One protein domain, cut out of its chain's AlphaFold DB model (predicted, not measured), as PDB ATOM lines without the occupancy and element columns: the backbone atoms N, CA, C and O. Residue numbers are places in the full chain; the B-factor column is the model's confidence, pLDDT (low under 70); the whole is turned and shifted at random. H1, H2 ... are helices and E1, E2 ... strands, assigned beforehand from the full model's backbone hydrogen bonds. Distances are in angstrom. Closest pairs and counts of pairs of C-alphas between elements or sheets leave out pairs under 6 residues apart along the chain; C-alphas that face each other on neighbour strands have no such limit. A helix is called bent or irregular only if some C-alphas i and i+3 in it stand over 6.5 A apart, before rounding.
ATOM      1  N   GLU A  86     -31.510  19.145 -49.664       81.81
ATOM      2  CA  GLU A  86     -30.619  20.123 -49.052       81.81
ATOM      3  C   GLU A  86     -31.393  21.157 -48.228       81.81
ATOM      4  O   GLU A  86     -31.020  21.443 -47.093       81.81
ATOM      5  N   ASP A  87     -32.533  21.639 -48.721       83.12
ATOM      6  CA  ASP A  87     -33.383  22.569 -47.972       83.12
ATOM      7  C   ASP A  87     -33.959  21.929 -46.699       83.12
ATOM      8  O   ASP A  87     -34.011  22.565 -45.640       83.12
ATOM      9  N   ILE A  88     -34.359  20.652 -46.771       82.56
ATOM     10  CA  ILE A  88     -34.817  19.879 -45.609       82.56
ATOM     11  C   ILE A  88     -33.683  19.761 -44.594       82.56
ATOM     12  O   ILE A  88     -33.878  20.053 -43.413       82.56
ATOM     13  N   LYS A  89     -32.485  19.385 -45.046       88.19
ATOM     14  CA  LYS A  89     -31.302  19.270 -44.191       88.19
ATOM     15  C   LYS A  89     -30.963  20.600 -43.517       88.19
ATOM     16  O   LYS A  89     -30.780  20.629 -42.300       88.19
ATOM     17  N   ILE A  90     -30.941  21.702 -44.268       90.00
ATOM     18  CA  ILE A  90     -30.690  23.053 -43.744       90.00
ATOM     19  C   ILE A  90     -31.732  23.416 -42.682       90.00
ATOM     20  O   ILE A  90     -31.370  23.889 -41.603       90.00
ATOM     21  N   LYS A  91     -33.018  23.162 -42.952       90.19
ATOM     22  CA  LYS A  91     -34.105  23.432 -42.003       90.19
ATOM     23  C   LYS A  91     -33.930  22.636 -40.708       90.19
ATOM     24  O   LYS A  91     -33.944  23.235 -39.636       90.19
ATOM     25  N   ILE A  92     -33.690  21.327 -40.804       90.25
ATOM     26  CA  ILE A  92     -33.487  20.454 -39.638       90.25
ATOM     27  C   ILE A  92     -32.300  20.939 -38.792       90.25
ATOM     28  O   ILE A  92     -32.406  21.056 -37.569       90.25
ATOM     29  N   LEU A  93     -31.170  21.262 -39.430       92.94
ATOM     30  CA  LEU A  93     -29.973  21.735 -38.730       92.94
ATOM     31  C   LEU A  93     -30.189  23.096 -38.063       92.94
ATOM     32  O   LEU A  93     -29.704  23.317 -36.951       92.94
ATOM     33  N   ARG A  94     -30.940  23.998 -38.703       94.06
ATOM     34  CA  ARG A  94     -31.303  25.300 -38.127       94.06
ATOM     35  C   ARG A  94     -32.187  25.142 -36.890       94.06
ATOM     36  O   ARG A  94     -31.943  25.801 -35.877       94.06
ATOM     37  N   ASP A  95     -33.181  24.265 -36.951       93.19
ATOM     38  CA  ASP A  95     -34.096  24.019 -35.834       93.19
ATOM     39  C   ASP A  95     -33.352  23.368 -34.653       93.19
ATOM     40  O   ASP A  95     -33.455  23.835 -33.516       93.19
ATOM     41  N   ALA A  96     -32.497  22.370 -34.919       93.69
ATOM     42  CA  ALA A  96     -31.642  21.756 -33.902       93.69
ATOM     43  C   ALA A  96     -30.678  22.775 -33.263       93.69
ATOM     44  O   ALA A  96     -30.533  22.818 -32.039       93.69
ATOM     45  N   SER A  97     -30.072  23.649 -34.073       94.44
ATOM     46  CA  SER A  97     -29.196  24.726 -33.588       94.44
ATOM     47  C   SER A  97     -29.947  25.726 -32.709       94.44
ATOM     48  O   SER A  97     -29.404  26.205 -31.717       94.44
ATOM     49  N   THR A  98     -31.210  26.016 -33.031       95.31
ATOM     50  CA  THR A  98     -32.067  26.901 -32.228       95.31
ATOM     51  C   THR A  98     -32.304  26.319 -30.835       95.31
ATOM     52  O   THR A  98     -32.157  27.030 -29.840       95.31
ATOM     53  N   LEU A  99     -32.591  25.016 -30.744       94.00
ATOM     54  CA  LEU A  99     -32.768  24.334 -29.459       94.00
ATOM     55  C   LEU A  99     -31.467  24.282 -28.643       94.00
ATOM     56  O   LEU A  99     -31.483  24.562 -27.447       94.00
ATOM     57  N   ILE A 100     -30.329  23.983 -29.279       94.06
ATOM     58  CA  ILE A 100     -29.018  23.986 -28.607       94.06
ATOM     59  C   ILE A 100     -28.678  25.387 -28.091       94.06
ATOM     60  O   ILE A 100     -28.243  25.541 -26.951       94.06
ATOM     61  N   ASN A 101     -28.916  26.424 -28.896       93.88
ATOM     62  CA  ASN A 101     -28.700  27.807 -28.479       93.88
ATOM     63  C   ASN A 101     -29.587  28.189 -27.293       93.88
ATOM     64  O   ASN A 101     -29.111  28.870 -26.385       93.88
ATOM     65  N   HIS A 102     -30.841  27.730 -27.265       90.69
ATOM     66  CA  HIS A 102     -31.721  27.920 -26.116       90.69
ATOM     67  C   HIS A 102     -31.131  27.280 -24.850       90.69
ATOM     68  O   HIS A 102     -30.942  27.980 -23.855       90.69
ATOM     69  N   ILE A 103     -30.730  26.004 -24.919       90.69
ATOM     70  CA  ILE A 103     -30.110  25.272 -23.800       90.69
ATOM     71  C   ILE A 103     -28.847  25.989 -23.301       90.69
ATOM     72  O   ILE A 103     -28.707  26.242 -22.109       90.69
ATOM     73  N   ASN A 104     -27.963  26.402 -24.211       90.25
ATOM     74  CA  ASN A 104     -26.714  27.094 -23.877       90.25
ATOM     75  C   ASN A 104     -26.919  28.519 -23.332       90.25
ATOM     76  O   ASN A 104     -25.986  29.111 -22.785       90.25
ATOM     77  N   THR A 105     -28.109  29.098 -23.502       90.00
ATOM     78  CA  THR A 105     -28.446  30.437 -22.997       90.00
ATOM     79  C   THR A 105     -28.949  30.394 -21.554       90.00
ATOM     80  O   THR A 105     -28.708  31.347 -20.816       90.00
ATOM     81  N   ILE A 106     -29.567  29.290 -21.118       88.81
ATOM     82  CA  ILE A 106     -30.053  29.100 -19.740       88.81
ATOM     83  C   ILE A 106     -28.969  29.408 -18.688       88.81
ATOM     84  O   ILE A 106     -29.196  30.317 -17.885       88.81
ATOM     85  N   PRO A 107     -27.777  28.770 -18.698       87.06
ATOM     86  CA  PRO A 107     -26.755  29.038 -17.683       87.06
ATOM     87  C   PRO A 107     -26.242  30.486 -17.734       87.06
ATOM     88  O   PRO A 107     -26.034  31.107 -16.697       87.06
ATOM     89  N   LYS A 108     -26.130  31.079 -18.933       89.00
ATOM     90  CA  LYS A 108     -25.715  32.485 -19.100       89.00
ATOM     91  C   LYS A 108     -26.715  33.457 -18.470       89.00
ATOM     92  O   LYS A 108     -26.323  34.453 -17.867       89.00
ATOM     93  N   LEU A 109     -28.014  33.183 -18.596       87.38
ATOM     94  CA  LEU A 109     -29.055  34.003 -17.972       87.38
ATOM     95  C   LEU A 109     -29.066  33.852 -16.446       87.38
ATOM     96  O   LEU A 109     -29.307  34.840 -15.754       87.38
ATOM     97  N   GLU A 110     -28.766  32.662 -15.917       84.06
ATOM     98  CA  GLU A 110     -28.638  32.440 -14.469       84.06
ATOM     99  C   GLU A 110     -27.468  33.210 -13.834       84.06
ATOM    100  O   GLU A 110     -27.546  33.598 -12.658       84.06
ATOM    101  N   GLU A 111     -26.389  33.423 -14.593       86.94
ATOM    102  CA  GLU A 111     -25.235  34.229 -14.183       86.94
ATOM    103  C   GLU A 111     -25.566  35.726 -14.149       86.94
ATOM    104  O   GLU A 111     -25.240  36.399 -13.172       86.94
ATOM    105  N   ILE A 112     -26.245  36.238 -15.182       91.06
ATOM    106  CA  ILE A 112     -26.526  37.675 -15.335       91.06
ATOM    107  C   ILE A 112     -27.710  38.125 -14.460       91.06
ATOM    108  O   ILE A 112     -27.667  39.202 -13.866       91.06
ATOM    109  N   PHE A 113     -28.774  37.319 -14.363       87.62
ATOM    110  CA  PHE A 113     -30.038  37.708 -13.730       87.62
ATOM    111  C   PHE A 113     -30.395  36.797 -12.551       87.62
ATOM    112  O   PHE A 113     -31.140  35.822 -12.681       87.62
ATOM    113  N   SER A 114     -29.940  37.164 -11.349       81.94
ATOM    114  CA  SER A 114     -30.175  36.399 -10.113       81.94
ATOM    115  C   SER A 114     -31.656  36.117  -9.822       81.94
ATOM    116  O   SER A 114     -31.988  35.045  -9.321       81.94
ATOM    117  N   ASN A 115     -32.547  37.048 -10.175       84.81
ATOM    118  CA  ASN A 115     -33.991  36.936  -9.933       84.81
ATOM    119  C   ASN A 115     -34.685  35.910 -10.846       84.81
ATOM    120  O   ASN A 115     -35.780  35.462 -10.519       84.81
ATOM    121  N   LEU A 116     -34.067  35.522 -11.970       81.19
ATOM    122  CA  LEU A 116     -34.612  34.513 -12.887       81.19
ATOM    123  C   LEU A 116     -34.214  33.080 -12.505       81.19
ATOM    124  O   LEU A 116     -34.828  32.135 -12.994       81.19
ATOM    125  N   ARG A 117     -33.241  32.899 -11.598       78.25
ATOM    126  CA  ARG A 117     -32.741  31.575 -11.180       78.25
ATOM    127  C   ARG A 117     -33.835  30.593 -10.745       78.25
ATOM    128  O   ARG A 117     -33.763  29.448 -11.176       78.25
ATOM    129  N   PRO A 118     -34.849  30.970  -9.937       78.69
ATOM    130  CA  PRO A 118     -35.894  30.024  -9.537       78.69
ATOM    131  C   PRO A 118     -36.710  29.495 -10.722       78.69
ATOM    132  O   PRO A 118     -37.152  28.352 -10.698       78.69
ATOM    133  N   TRP A 119     -36.900  30.314 -11.759       74.75
ATOM    134  CA  TRP A 119     -37.625  29.923 -12.968       74.75
ATOM    135  C   TRP A 119     -36.742  29.089 -13.907       74.75
ATOM    136  O   TRP A 119     -37.177  28.051 -14.397       74.75
ATOM    137  N   LEU A 120     -35.481  29.493 -14.096       78.19
ATOM    138  CA  LEU A 120     -34.523  28.802 -14.967       78.19
ATOM    139  C   LEU A 120     -34.149  27.409 -14.440       78.19
ATOM    140  O   LEU A 120     -34.153  26.461 -15.220       78.19
ATOM    141  N   ARG A 121     -33.959  27.243 -13.123       73.31
ATOM    142  CA  ARG A 121     -33.659  25.938 -12.498       73.31
ATOM    143  C   ARG A 121     -34.761  24.893 -12.640       73.31
ATOM    144  O   ARG A 121     -34.473  23.706 -12.542       73.31
ATOM    145  N   ASN A 122     -36.004  25.316 -12.870       73.06
ATOM    146  CA  ASN A 122     -37.109  24.397 -13.147       73.06
ATOM    147  C   ASN A 122     -37.100  23.894 -14.600       73.06
ATOM    148  O   ASN A 122     -37.899  23.030 -14.953       73.06
ATOM    149  N   THR A 123     -36.218  24.427 -15.449       75.75
ATOM    150  CA  THR A 123     -36.066  23.969 -16.828       75.75
ATOM    151  C   THR A 123     -35.223  22.704 -16.848       75.75
ATOM    152  O   THR A 123     -34.006  22.740 -16.677       75.75
ATOM    153  N   ASN A 124     -35.874  21.571 -17.075       82.31
ATOM    154  CA  ASN A 124     -35.198  20.296 -17.204       82.31
ATOM    155  C   ASN A 124     -34.648  20.127 -18.632       82.31
ATOM    156  O   ASN A 124     -35.404  20.048 -19.604       82.31
ATOM    157  N   ILE A 125     -33.322  20.070 -18.766       84.12
ATOM    158  CA  ILE A 125     -32.654  19.893 -20.063       84.12
ATOM    159  C   ILE A 125     -33.042  18.551 -20.695       84.12
ATOM    160  O   ILE A 125     -33.254  18.495 -21.909       84.12
ATOM    161  N   ASP A 126     -33.211  17.494 -19.896       83.81
ATOM    162  CA  ASP A 126     -33.634  16.187 -20.404       83.81
ATOM    163  C   ASP A 126     -35.045  16.242 -20.992       83.81
ATOM    164  O   ASP A 126     -35.301  15.596 -22.010       83.81
ATOM    165  N   ASP A 127     -35.930  17.081 -20.441       84.19
ATOM    166  CA  ASP A 127     -37.258  17.312 -21.011       84.19
ATOM    167  C   ASP A 127     -37.159  18.053 -22.347       84.19
ATOM    168  O   ASP A 127     -37.855  17.686 -23.292       84.19
ATOM    169  N   ILE A 128     -36.272  19.044 -22.490       87.25
ATOM    170  CA  ILE A 128     -36.051  19.717 -23.785       87.25
ATOM    171  C   ILE A 128     -35.533  18.712 -24.818       87.25
ATOM    172  O   ILE A 128     -36.020  18.659 -25.948       87.25
ATOM    173  N   ILE A 129     -34.560  17.886 -24.434       88.50
ATOM    174  CA  ILE A 129     -34.001  16.853 -25.300       88.50
ATOM    175  C   ILE A 129     -35.094  15.847 -25.685       88.50
ATOM    176  O   ILE A 129     -35.249  15.545 -26.869       88.50
ATOM    177  N   HIS A 130     -35.870  15.345 -24.723       85.94
ATOM    178  CA  HIS A 130     -36.982  14.419 -24.948       85.94
ATOM    179  C   HIS A 130     -38.045  15.016 -25.878       85.94
ATOM    180  O   HIS A 130     -38.513  14.337 -26.787       85.94
ATOM    181  N   ASN A 131     -38.380  16.293 -25.700       87.25
ATOM    182  CA  ASN A 131     -39.392  16.998 -26.484       87.25
ATOM    183  C   ASN A 131     -38.843  17.646 -27.766       87.25
ATOM    184  O   ASN A 131     -39.598  18.271 -28.503       87.25
ATOM    185  N   SER A 132     -37.568  17.428 -28.111       90.88
ATOM    186  CA  SER A 132     -36.987  17.821 -29.408       90.88
ATOM    187  C   SER A 132     -37.473  16.957 -30.584       90.88
ATOM    188  O   SER A 132     -36.809  16.866 -31.616       90.88
ATOM    189  N   ILE A 133     -38.608  16.275 -30.419       89.56
ATOM    190  CA  ILE A 133     -39.235  15.442 -31.438       89.56
ATOM    191  C   ILE A 133     -40.001  16.356 -32.386       89.56
ATOM    192  O   ILE A 133     -40.926  17.053 -31.972       89.56
ATOM    193  N   TYR A 134     -39.640  16.334 -33.665       85.81
ATOM    194  CA  TYR A 134     -40.311  17.144 -34.676       85.81
ATOM    195  C   TYR A 134     -40.584  16.343 -35.948       85.81
ATOM    196  O   TYR A 134     -39.823  15.441 -36.308       85.81
ATOM    197  N   LYS A 135     -41.695  16.669 -36.618       84.12
ATOM    198  CA  LYS A 135     -42.121  16.054 -37.881       84.12
ATOM    199  C   LYS A 135     -41.705  16.946 -39.050       84.12
ATOM    200  O   LYS A 135     -42.157  18.085 -39.144       84.12
ATOM    201  N   TYR A 136     -40.877  16.423 -39.950       80.31
ATOM    202  CA  TYR A 136     -40.514  17.100 -41.196       80.31
ATOM    203  C   TYR A 136     -41.290  16.476 -42.354       80.31
ATOM    204  O   TYR A 136     -41.136  15.288 -42.631       80.31
ATOM    205  N   ASN A 137     -42.124  17.284 -43.015       75.50
ATOM    206  CA  ASN A 137     -43.043  16.849 -44.070       75.50
ATOM    207  C   ASN A 137     -43.890  15.650 -43.599       75.50
ATOM    208  O   ASN A 137     -44.405  15.654 -42.480       75.50
ATOM    209  N   ASP A 138     -43.996  14.612 -44.422       69.06
ATOM    210  CA  ASP A 138     -44.845  13.443 -44.180       69.06
ATOM    211  C   ASP A 138     -44.056  12.244 -43.640       69.06
ATOM    212  O   ASP A 138     -44.409  11.088 -43.882       69.06
ATOM    213  N   LEU A 139     -42.934  12.518 -42.977       73.94
ATOM    214  CA  LEU A 139     -42.051  11.508 -42.405       73.94
ATOM    215  C   LEU A 139     -42.375  11.299 -40.927       73.94
ATOM    216  O   LEU A 139     -43.067  12.105 -40.299       73.94
ATOM    217  N   LYS A 140     -41.859  10.215 -40.343       75.81
ATOM    218  CA  LYS A 140     -42.006   9.979 -38.904       75.81
ATOM    219  C   LYS A 140     -41.327  11.089 -38.090       75.81
ATOM    220  O   LYS A 140     -40.227  11.511 -38.450       75.81
ATOM    221  N   PRO A 141     -41.932  11.533 -36.971       82.88
ATOM    222  CA  PRO A 141     -41.270  12.445 -36.051       82.88
ATOM    223  C   PRO A 141     -39.989  11.817 -35.501       82.88
ATOM    224  O   PRO A 141     -39.997  10.652 -35.096       82.88
ATOM    225  N   VAL A 142     -38.905  12.589 -35.442       84.94
ATOM    226  CA  VAL A 142     -37.657  12.131 -34.823       84.94
ATOM    227  C   VAL A 142     -37.117  13.158 -33.850       84.94
ATOM    228  O   VAL A 142     -37.361  14.357 -33.969       84.94
ATOM    229  N   LYS A 143     -36.333  12.657 -32.904       91.69
ATOM    230  CA  LYS A 143     -35.618  13.458 -31.923       91.69
ATOM    231  C   LYS A 143     -34.424  14.158 -32.575       91.69
ATOM    232  O   LYS A 143     -33.562  13.484 -33.143       91.69
ATOM    233  N   LEU A 144     -34.361  15.481 -32.463       93.94
ATOM    234  CA  LEU A 144     -33.297  16.298 -33.052       93.94
ATOM    235  C   LEU A 144     -32.033  16.371 -32.199       93.94
ATOM    236  O   LEU A 144     -30.945  16.585 -32.736       93.94
ATOM    237  N   LEU A 145     -32.168  16.197 -30.883       94.69
ATOM    238  CA  LEU A 145     -31.072  16.339 -29.928       94.69
ATOM    239  C   LEU A 145     -30.735  15.027 -29.217       94.69
ATOM    240  O   LEU A 145     -31.579  14.149 -29.023       94.69
ATOM    241  N   ARG A 146     -29.489  14.915 -28.766       93.06
ATOM    242  CA  ARG A 146     -28.999  13.829 -27.911       93.06
ATOM    243  C   ARG A 146     -27.984  14.358 -26.903       93.06
ATOM    244  O   ARG A 146     -27.296  15.331 -27.194       93.06
ATOM    245  N   SER A 147     -27.829  13.668 -25.780       92.00
ATOM    246  CA  SER A 147     -26.678  13.856 -24.891       92.00
ATOM    247  C   SER A 147     -25.535  12.956 -25.355       92.00
ATOM    248  O   SER A 147     -25.763  11.808 -25.753       92.00
ATOM    249  N   ASN A 148     -24.307  13.470 -25.360       90.62
ATOM    250  CA  ASN A 148     -23.117  12.652 -25.586       90.62
ATOM    251  C   ASN A 148     -22.666  11.955 -24.284       90.62
ATOM    252  O   ASN A 148     -23.285  12.114 -23.233       90.62
ATOM    253  N   ILE A 149     -21.574  11.184 -24.351       87.69
ATOM    254  CA  ILE A 149     -21.008  10.469 -23.191       87.69
ATOM    255  C   ILE A 149     -20.574  11.396 -22.043       87.69
ATOM    256  O   ILE A 149     -20.481  10.947 -20.906       87.69
ATOM    257  N   ASN A 150     -20.342  12.678 -22.333       89.69
ATOM    258  CA  ASN A 150     -19.949  13.700 -21.366       89.69
ATOM    259  C   ASN A 150     -21.159  14.497 -20.839       89.69
ATOM    260  O   ASN A 150     -20.978  15.458 -20.098       89.69
ATOM    261  N   GLY A 151     -22.387  14.137 -21.235       83.69
ATOM    262  CA  GLY A 151     -23.609  14.854 -20.865       83.69
ATOM    263  C   GLY A 151     -23.864  16.140 -21.660       83.69
ATOM    264  O   GLY A 151     -24.815  16.857 -21.366       83.69
ATOM    265  N   GLU A 152     -23.060  16.444 -22.681       89.62
ATOM    266  CA  GLU A 152     -23.248  17.640 -23.505       89.62
ATOM    267  C   GLU A 152     -24.330  17.406 -24.559       89.62
ATOM    268  O   GLU A 152     -24.373  16.359 -25.220       89.62
ATOM    269  N   VAL A 153     -25.179  18.414 -24.761       93.06
ATOM    270  CA  VAL A 153     -26.268  18.349 -25.737       93.06
ATOM    271  C   VAL A 153     -25.741  18.613 -27.143       93.06
ATOM    272  O   VAL A 153     -25.140  19.648 -27.420       93.06
ATOM    273  N   GLN A 154     -25.995  17.675 -28.050       94.00
ATOM    274  CA  GLN A 154     -25.555  17.715 -29.439       94.00
ATOM    275  C   GLN A 154     -26.692  17.372 -30.401       94.00
ATOM    276  O   GLN A 154     -27.704  16.773 -30.031       94.00
ATOM    277  N   VAL A 155     -26.488  17.712 -31.671       93.94
ATOM    278  CA  VAL A 155     -27.373  17.310 -32.766       93.94
ATOM    279  C   VAL A 155     -27.341  15.785 -32.934       93.94
ATOM    280  O   VAL A 155     -26.283  15.145 -32.907       93.94
ATOM    281  N   ALA A 156     -28.511  15.183 -33.131       93.81
ATOM    282  CA  ALA A 156     -28.672  13.761 -33.401       93.81
ATOM    283  C   ALA A 156     -28.522  13.455 -34.905       93.81
ATOM    284  O   ALA A 156     -29.487  13.062 -35.555       93.81
ATOM    285  N   TYR A 157     -27.313  13.617 -35.458       92.12
ATOM    286  CA  TYR A 157     -27.047  13.442 -36.897       92.12
ATOM    287  C   TYR A 157     -27.550  12.110 -37.474       92.12
ATOM    288  O   TYR A 157     -28.172  12.123 -38.524       92.12
ATOM    289  N   LEU A 158     -27.413  10.992 -36.751       89.94
ATOM    290  CA  LEU A 158     -27.934   9.689 -37.199       89.94
ATOM    291  C   LEU A 158     -29.450   9.699 -37.458       89.94
ATOM    292  O   LEU A 158     -29.927   9.073 -38.403       89.94
ATOM    293  N   ASN A 159     -30.216  10.420 -36.632       89.12
ATOM    294  CA  ASN A 159     -31.656  10.558 -36.838       89.12
ATOM    295  C   ASN A 159     -31.943  11.424 -38.067       89.12
ATOM    296  O   ASN A 159     -32.846  11.102 -38.833       89.12
ATOM    297  N   ILE A 160     -31.167  12.494 -38.260       87.56
ATOM    298  CA  ILE A 160     -31.284  13.392 -39.415       87.56
ATOM    299  C   ILE A 160     -30.971  12.637 -40.708       87.56
ATOM    300  O   ILE A 160     -31.768  12.677 -41.640       87.56
ATOM    301  N   ASP A 161     -29.866  11.898 -40.751       87.81
ATOM    302  CA  ASP A 161     -29.467  11.107 -41.916       87.81
ATOM    303  C   ASP A 161     -30.542  10.075 -42.270       87.81
ATOM    304  O   ASP A 161     -30.915   9.937 -43.433       87.81
ATOM    305  N   ASN A 162     -31.124   9.411 -41.266       86.06
ATOM    306  CA  ASN A 162     -32.227   8.475 -41.471       86.06
ATOM    307  C   ASN A 162     -33.475   9.151 -42.077       86.06
ATOM    308  O   ASN A 162     -34.091   8.576 -42.973       86.06
ATOM    309  N   ILE A 163     -33.834  10.368 -41.642       85.19
ATOM    310  CA  ILE A 163     -34.917  11.144 -42.276       85.19
ATOM    311  C   ILE A 163     -34.594  11.376 -43.750       85.19
ATOM    312  O   ILE A 163     -35.441  11.131 -44.604       85.19
ATOM    313  N   LEU A 164     -33.386  11.859 -44.050       86.31
ATOM    314  CA  LEU A 164     -32.996  12.219 -45.414       86.31
ATOM    315  C   LEU A 164     -32.990  10.995 -46.336       86.31
ATOM    316  O   LEU A 164     -33.499  11.069 -47.451       86.31
ATOM    317  N   ILE A 165     -32.493   9.852 -45.855       85.56
ATOM    318  CA  ILE A 165     -32.524   8.582 -46.593       85.56
ATOM    319  C   ILE A 165     -33.968   8.152 -46.870       85.56
ATOM    320  O   ILE A 165     -34.289   7.786 -48.002       85.56
ATOM    321  N   GLN A 166     -34.853   8.213 -45.869       85.19
ATOM    322  CA  GLN A 166     -36.265   7.854 -46.043       85.19
ATOM    323  C   GLN A 166     -36.978   8.796 -47.008       85.19
ATOM    324  O   GLN A 166     -37.714   8.327 -47.871       85.19
ATOM    325  N   HIS A 167     -36.738  10.103 -46.889       84.56
ATOM    326  CA  HIS A 167     -37.274  11.108 -47.798       84.56
ATOM    327  C   HIS A 167     -36.869  10.807 -49.239       84.56
ATOM    328  O   HIS A 167     -37.721  10.699 -50.113       84.56
ATOM    329  N   ASN A 168     -35.575  10.592 -49.474       86.06
ATOM    330  CA  ASN A 168     -35.058  10.298 -50.803       86.06
ATOM    331  C   ASN A 168     -35.639   9.007 -51.366       86.06
ATOM    332  O   ASN A 168     -36.111   8.996 -52.495       86.06
ATOM    333  N   THR A 169     -35.645   7.937 -50.570       89.00
ATOM    334  CA  THR A 169     -36.196   6.639 -50.977       89.00
ATOM    335  C   THR A 169     -37.667   6.783 -51.360       89.00
ATOM    336  O   THR A 169     -38.092   6.290 -52.401       89.00
TER     337      THR A 169
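What this domain is: This is residues 86 to 169 of the 401 residues of an uncharacterized protein of Bacteroidales bacterium (UniProt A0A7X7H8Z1). One long helix, H1, runs along most of the length, and the rest of the printed part folds back beside it. H2 turns the corner at the last residues of H1, H3 and the small strand hairpin E1 E2 lie beside the middle of H1, and H4 runs back beside its first residues; between H3 and E1 a long loop reaches out and returns. You will find 84 printed residues, with four named helices and two named strands in the order H1 H2 H3 E1 E2 H4, and one antiparallel sheet, E1 - E2. The class is mostly helix; the whole is loose, with a radius of gyration of the C-alphas of 14.9 A, and spans 51 by 25 by 16 A.

How they stand to each other: Begin with H1, residues 86 to 112, which has a kink of 30 degrees near residue 106. With its residues 106 to 110 alone it touches H2, residues 114 to 120; look at the C-alphas of Glu 110 and Arg 117, the closest, 5.3 A apart. These two run opposite ways at a steep tilt of 47 degrees. Next comes H3, residues 125 to 131, close to H1 but not clearly touching, the closest C-alphas being Ile 103 and Ile 125 at 7.0 A. H2 and H3 are apart. Strands E1, residues 145 to 147, and E2, residues 153 to 155, form an antiparallel hairpin; find N 146 and O 154 at 2.9 A, and N 154 and O 146 at 2.8 A, within hydrogen-bond range. The closest C-alphas of H1 and E2 are Ala 96 and Val 155, 6.3 A apart; those of H3 and E1 are Ile 129 and Leu 145, 5.5 A apart. Last, H4, residues 157 to 169, touches H1 with its residues 160 to 164 alone, closest at the C-alphas of Lys 89 and Leu 164, 7.4 A. They run opposite ways at a shallow tilt of 22 degrees. In H3 and H4 every O i to N i+4 pair is within hydrogen-bond range; H1 has 21 of 23, and H2 has 1 of 3, beside 3 of 4 O i to N i+3 pairs.

Where its parts are: Find C-alpha 86 at (-30.619, 20.123, -49.052); from there H1 runs 38.2 A to C-alpha 112 at (-26.526, 37.675, -15.335). H1 is neither bent nor irregular, but only just: C-alphas 104 and 107 are 6.5 A apart. H2 measures 10.0 A and is irregular, with C-alphas 115 and 118 at 7.2 A; H3 measures 9.7 A, E1 7.1 A and E2 7.2 A. H4 runs 18.1 A to C-alpha 169 at (-36.196, 6.639, -50.977).

The domain as a whole: The outline is only just a rod, and its two farthest C-alphas, Asn 115 and Thr 169, are 51.1 A apart. The printed part has no cut. The link from H3 to E1, residues 132 to 144, is long, and within it residues 133 to 134 pair antiparallel with 142 to 143. The mean pLDDT of the printed part is 86.8, and residue 138 is under 70.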